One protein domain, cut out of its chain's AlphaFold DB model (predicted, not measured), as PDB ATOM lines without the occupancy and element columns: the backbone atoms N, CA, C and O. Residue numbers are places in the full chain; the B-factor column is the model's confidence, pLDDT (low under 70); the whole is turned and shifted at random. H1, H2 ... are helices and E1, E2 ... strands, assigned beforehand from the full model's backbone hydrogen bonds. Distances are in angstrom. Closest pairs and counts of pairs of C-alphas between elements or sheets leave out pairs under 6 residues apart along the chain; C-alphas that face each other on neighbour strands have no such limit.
ATOM      1  N   ALA A   9     124.060 237.788 170.966       91.12
ATOM      2  CA  ALA A   9     123.731 236.676 170.074       91.12
ATOM      3  C   ALA A   9     124.824 235.592 170.054       91.12
ATOM      4  O   ALA A   9     124.507 234.407 170.048       91.12
ATOM      5  N   ILE A  10     126.102 235.987 170.080       90.62
ATOM      6  CA  ILE A  10     127.227 235.042 170.148       90.62
ATOM      7  C   ILE A  10     127.259 234.359 171.516       90.62
ATOM      8  O   ILE A  10     127.418 233.144 171.583       90.62
ATOM      9  N   GLU A  11     127.051 235.115 172.596       91.44
ATOM     10  CA  GLU A  11     126.975 234.560 173.952       91.44
ATOM     11  C   GLU A  11     125.811 233.567 174.092       91.44
ATOM     12  O   GLU A  11     125.954 232.523 174.728       91.44
ATOM     13  N   ALA A  12     124.666 233.852 173.459       92.50
ATOM     14  CA  ALA A  12     123.561 232.906 173.402       92.50
ATOM     15  C   ALA A  12     123.915 231.624 172.646       92.50
ATOM     16  O   ALA A  12     123.735 230.542 173.194       92.50
ATOM     17  N   ALA A  13     124.501 231.744 171.456       90.00
ATOM     18  CA  ALA A  13     124.903 230.587 170.664       90.00
ATOM     19  C   ALA A  13     125.963 229.713 171.366       90.00
ATOM     20  O   ALA A  13     125.942 228.497 171.207       90.00
ATOM     21  N   GLN A  14     126.864 230.301 172.162       90.25
ATOM     22  CA  GLN A  14     127.807 229.545 172.998       90.25
ATOM     23  C   GLN A  14     127.099 228.787 174.120       90.25
ATOM     24  O   GLN A  14     127.305 227.595 174.283       90.25
ATOM     25  N   ARG A  15     126.227 229.456 174.883       92.25
ATOM     26  CA  ARG A  15     125.478 228.804 175.971       92.25
ATOM     27  C   ARG A  15     124.607 227.651 175.473       92.25
ATOM     28  O   ARG A  15     124.425 226.674 176.190       92.25
ATOM     29  N   ASP A  16     124.081 227.789 174.261       90.81
ATOM     30  CA  ASP A  16     123.240 226.786 173.613       90.81
ATOM     31  C   ASP A  16     124.079 225.683 172.927       90.81
ATOM     32  O   ASP A  16     123.528 224.794 172.282       90.81
ATOM     33  N   GLY A  17     125.411 225.729 173.049       87.81
ATOM     34  CA  GLY A  17     126.351 224.732 172.535       87.81
ATOM     35  C   GLY A  17     126.599 224.775 171.025       87.81
ATOM     36  O   GLY A  17     127.353 223.964 170.491       87.81
ATOM     37  N   ILE A  18     126.005 225.735 170.310       87.31
ATOM     38  CA  ILE A  18     126.086 225.860 168.844       87.31
ATOM     39  C   ILE A  18     127.520 226.162 168.389       87.31
ATOM     40  O   ILE A  18     127.927 225.766 167.298       87.31
ATOM     41  N   LEU A  19     128.281 226.887 169.213       86.31
ATOM     42  CA  LEU A  19     129.650 227.318 168.914       86.31
ATOM     43  C   LEU A  19     130.724 226.515 169.664       86.31
ATOM     44  O   LEU A  19     131.900 226.874 169.578       86.31
ATOM     45  N   ASP A  20     130.339 225.463 170.389       83.44
ATOM     46  CA  ASP A  20     131.256 224.698 171.245       83.44
ATOM     47  C   ASP A  20     132.186 223.786 170.441       83.44
ATOM     48  O   ASP A  20     133.337 223.571 170.824       83.44
ATOM     49  N   GLU A  21     131.710 223.275 169.303       81.38
ATOM     50  CA  GLU A  21     132.450 222.329 168.475       81.38
ATOM     51  C   GLU A  21     132.498 222.794 167.017       81.38
ATOM     52  O   GLU A  21     131.482 222.938 166.336       81.38
ATOM     53  N   TRP A  22     133.712 223.017 166.514       85.75
ATOM     54  CA  TRP A  22     133.930 223.187 165.083       85.75
ATOM     55  C   TRP A  22     133.834 221.822 164.395       85.75
ATOM     56  O   TRP A  22     134.564 220.901 164.759       85.75
ATOM     57  N   ARG A  23     132.987 221.709 163.366       84.25
ATOM     58  CA  ARG A  23     132.903 220.523 162.501       84.25
ATOM     59  C   ARG A  23     133.453 220.843 161.105       84.25
ATOM     60  O   ARG A  23     133.224 221.949 160.605       84.25
ATOM     61  N   PRO A  24     134.147 219.902 160.437       88.19
ATOM     62  CA  PRO A  24     134.456 220.051 159.018       88.19
ATOM     63  C   PRO A  24     133.162 220.063 158.188       88.19
ATOM     64  O   PRO A  24     132.085 219.736 158.686       88.19
ATOM     65  N   MET A  25     133.239 220.403 156.899       91.19
ATOM     66  CA  MET A  25     132.081 220.228 156.013       91.19
ATOM     67  C   MET A  25     131.693 218.749 155.946       91.19
ATOM     68  O   MET A  25     132.560 217.895 155.760       91.19
ATOM     69  N   PHE A  26     130.398 218.465 156.084       92.50
ATOM     70  CA  PHE A  26     129.848 217.125 155.888       92.50
ATOM     71  C   PHE A  26     130.223 216.573 154.507       92.50
ATOM     72  O   PHE A  26     130.419 217.323 153.546       92.50
ATOM     73  N   THR A  27     130.306 215.250 154.390       91.31
ATOM     74  CA  THR A  27     130.720 214.572 153.154       91.31
ATOM     75  C   THR A  27     129.535 214.177 152.274       91.31
ATOM     76  O   THR A  27     129.711 213.954 151.074       91.31
ATOM     77  N   ARG A  28     128.319 214.112 152.839       89.62
ATOM     78  CA  ARG A  28     127.097 213.727 152.120       89.62
ATOM     79  C   ARG A  28     125.837 214.374 152.710       89.62
ATOM     80  O   ARG A  28     125.725 214.527 153.922       89.62
ATOM     81  N   ILE A  29     124.882 214.695 151.833       93.00
ATOM     82  CA  ILE A  29     123.483 214.991 152.187       93.00
ATOM     83  C   ILE A  29     122.704 213.672 152.130       93.00
ATOM     84  O   ILE A  29     122.809 212.943 151.140       93.00
ATOM     85  N   THR A  30     121.969 213.351 153.189       89.75
ATOM     86  CA  THR A  30     121.097 212.174 153.303       89.75
ATOM     87  C   THR A  30     119.633 212.583 153.120       89.75
ATOM     88  O   THR A  30     119.328 213.753 152.901       89.75
ATOM     89  N   GLU A  31     118.711 211.624 153.184       91.50
ATOM     90  CA  GLU A  31     117.272 211.912 153.110       91.50
ATOM     91  C   GLU A  31     116.780 212.794 154.274       91.50
ATOM     92  O   GLU A  31     115.884 213.609 154.074       91.50
ATOM     93  N   THR A  32     117.383 212.667 155.461       92.94
ATOM     94  CA  THR A  32     116.954 213.360 156.693       92.94
ATOM     95  C   THR A  32     117.931 214.428 157.182       92.94
ATOM     96  O   THR A  32     117.649 215.116 158.161       92.94
ATOM     97  N   GLY A  33     119.086 214.592 156.531       94.44
ATOM     98  CA  GLY A  33     120.062 215.583 156.959       94.44
ATOM     99  C   GLY A  33     121.422 215.473 156.282       94.44
ATOM    100  O   GLY A  33     121.532 215.419 155.056       94.44
ATOM    101  N   VAL A  34     122.482 215.502 157.084       93.38
ATOM    102  CA  VAL A  34     123.873 215.476 156.619       93.38
ATOM    103  C   VAL A  34     124.698 214.479 157.408       93.38
ATOM    104  O   VAL A  34     124.349 214.094 158.524       93.38
ATOM    105  N   CYS A  35     125.811 214.057 156.822       91.88
ATOM    106  CA  CYS A  35     126.680 213.097 157.467       91.88
ATOM    107  C   CYS A  35     128.160 213.255 157.089       91.88
ATOM    108  O   CYS A  35     128.504 213.692 155.984       91.88
ATOM    109  N   TRP A  36     129.022 212.867 158.030       91.56
ATOM    110  CA  TRP A  36     130.469 212.749 157.898       91.56
ATOM    111  C   TRP A  36     130.872 211.279 157.820       91.56
ATOM    112  O   TRP A  36     130.413 210.462 158.609       91.56
ATOM    113  N   ASP A  37     131.739 210.935 156.869       84.31
ATOM    114  CA  ASP A  37     132.318 209.591 156.702       84.31
ATOM    115  C   ASP A  37     131.327 208.407 156.591       84.31
ATOM    116  O   ASP A  37     131.719 207.238 156.674       84.31
ATOM    117  N   CYS A  38     130.047 208.665 156.293       77.75
ATOM    118  CA  CYS A  38     129.111 207.644 155.804       77.75
ATOM    119  C   CYS A  38     129.464 207.241 154.371       77.75
ATOM    120  O   CYS A  38     128.853 207.655 153.380       77.75
ATOM    121  N   GLY A  39     130.478 206.395 154.246       64.69
ATOM    122  CA  GLY A  39     130.698 205.627 153.033       64.69
ATOM    123  C   GLY A  39     129.569 204.616 152.818       64.69
ATOM    124  O   GLY A  39     129.282 203.816 153.696       64.69
ATOM    125  N   GLY A  40     128.971 204.648 151.628       56.34
ATOM    126  CA  GLY A  40     128.069 203.643 151.061       56.34
ATOM    127  C   GLY A  40     127.872 204.012 149.592       56.34
ATOM    128  O   GLY A  40     127.412 205.123 149.304       56.34
ATOM    129  N   GLY A  41     128.371 203.192 148.664       51.94
ATOM    130  CA  GLY A  41     128.368 203.491 147.226       51.94
ATOM    131  C   GLY A  41     126.954 203.679 146.668       51.94
ATOM    132  O   GLY A  41     125.972 203.319 147.309       51.94
ATOM    133  N   SER A  42     126.844 204.171 145.434       52.75
ATOM    134  CA  SER A  42     125.600 204.289 144.643       52.75
ATOM    135  C   SER A  42     124.852 202.959 144.403       52.75
ATOM    136  O   SER A  42     123.894 202.907 143.638       52.75
ATOM    137  N   THR A  43     125.282 201.884 145.061       53.12
ATOM    138  CA  THR A  43     124.829 200.502 144.941       53.12
ATOM    139  C   THR A  43     124.724 199.858 146.330       53.12
ATOM    140  O   THR A  43     125.502 198.965 146.648       53.12
ATOM    141  N   GLY A  44     123.818 200.341 147.187       50.84
ATOM    142  CA  GLY A  44     123.229 199.582 148.309       50.84
ATOM    143  C   GLY A  44     124.148 198.899 149.340       50.84
ATOM    144  O   GLY A  44     123.659 198.048 150.077       50.84
ATOM    145  N   ALA A  45     125.443 199.211 149.403       53.34
ATOM    146  CA  ALA A  45     126.341 198.659 150.415       53.34
ATOM    147  C   ALA A  45     126.160 199.407 151.742       53.34
ATOM    148  O   ALA A  45     125.986 200.628 151.728       53.34
ATOM    149  N   GLU A  46     126.201 198.655 152.849       55.00
ATOM    150  CA  GLU A  46     126.014 199.143 154.218       55.00
ATOM    151  C   GLU A  46     126.744 200.464 154.446       55.00
ATOM    152  O   GLU A  46     127.950 200.593 154.218       55.00
ATOM    153  N   VAL A  47     125.965 201.457 154.868       55.84
ATOM    154  CA  VAL A  47     126.462 202.767 155.246       55.84
ATOM    155  C   VAL A  47     127.373 202.559 156.453       55.84
ATOM    156  O   VAL A  47     126.910 202.141 157.512       55.84
ATOM    157  N   SER A  48     128.671 202.824 156.292       59.34
ATOM    158  CA  SER A  48     129.582 203.048 157.418       59.34
ATOM    159  C   SER A  48     128.881 203.966 158.417       59.34
ATOM    160  O   SER A  48     128.314 204.978 157.999       59.34
ATOM    161  N   ALA A  49     128.905 203.619 159.707       66.69
ATOM    162  CA  ALA A  49     128.270 204.370 160.791       66.69
ATOM    163  C   ALA A  49     129.001 205.698 161.072       66.69
ATOM    164  O   ALA A  49     129.479 205.946 162.175       66.69
ATOM    165  N   GLY A  50     129.146 206.527 160.040       75.81
ATOM    166  CA  GLY A  50     129.618 207.895 160.140       75.81
ATOM    167  C   GLY A  50     128.705 208.737 161.031       75.81
ATOM    168  O   GLY A  50     127.579 208.343 161.349       75.81
ATOM    169  N   GLU A  51     129.183 209.902 161.448       87.81
ATOM    170  CA  GLU A  51     128.397 210.834 162.259       87.81
ATOM    171  C   GLU A  51     127.260 211.436 161.422       87.81
ATOM    172  O   GLU A  51     127.482 211.848 160.283       87.81
ATOM    173  N   HIS A  52     126.050 211.492 161.982       89.69
ATOM    174  CA  HIS A  52     124.860 212.024 161.317       89.69
ATOM    175  C   HIS A  52     124.276 213.192 162.108       89.69
ATOM    176  O   HIS A  52     124.234 213.165 163.337       89.69
ATOM    177  N   LEU A  53     123.781 214.190 161.378       90.25
ATOM    178  CA  LEU A  53     123.012 215.301 161.918       90.25
ATOM    179  C   LEU A  53     121.750 215.484 161.075       90.25
ATOM    180  O   LEU A  53     121.841 215.835 159.896       90.25
ATOM    181  N   ASP A  54     120.588 215.262 161.686       93.56
ATOM    182  CA  ASP A  54     119.300 215.528 161.047       93.56
ATOM    183  C   ASP A  54     119.106 217.041 160.886       93.56
ATOM    184  O   ASP A  54     119.263 217.809 161.839       93.56
ATOM    185  N   VAL A  55     118.793 217.473 159.663       94.44
ATOM    186  CA  VAL A  55     118.537 218.878 159.332       94.44
ATOM    187  C   VAL A  55     117.445 218.982 158.276       94.44
ATOM    188  O   VAL A  55     117.502 218.325 157.240       94.44
TER     189      VAL A  55
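Overview. This is residues 9 to 55 of the 131 residues of the protein "Putative oxidoreductase" of Gordonia aichiensis NBRC 108223 (UniProt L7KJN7). With little regular structure, the printed part is a rod: a small hairpin of strands E1 and E2 in the middle, the loop of residues 37 to 50 reaching one end, and the short helix H1 at the other. Its 47 residues run H1, E1, E2, a mixed class with 15 residues in named elements. It is only just loose, close to extended, with a radius of gyration of the C-alphas of 13.9 A and spans of 45 by 16 by 14 A.

Along the chain. E1, residues 33 to 36, is 10.8 A long and begins at C-alpha 33 (120.062, 215.583, 156.959). E2, residues 51 to 54, is 10.3 A long. H1, residues 9 to 15, is 10.0 A long and begins at C-alpha 9 (123.731, 236.676, 170.074).

Arrangement. The hairpin E1 and E2 is antiparallel at 167 degrees, with N 34 and O 53 2.9 A apart, within hydrogen-bond range. Residues 28 to 29 pair antiparallel with residues 34 to 35 of E1. H1 and E2 are apart. In H1 every O i to N i+4 pair is within hydrogen-bond range.

Size, cuts and confidence. The farthest C-alphas, of Glu 11 and Thr 43, are 44.8 A apart. Both links are long, the printed part has no cut, and residues 39 to 49 are under pLDDT 70.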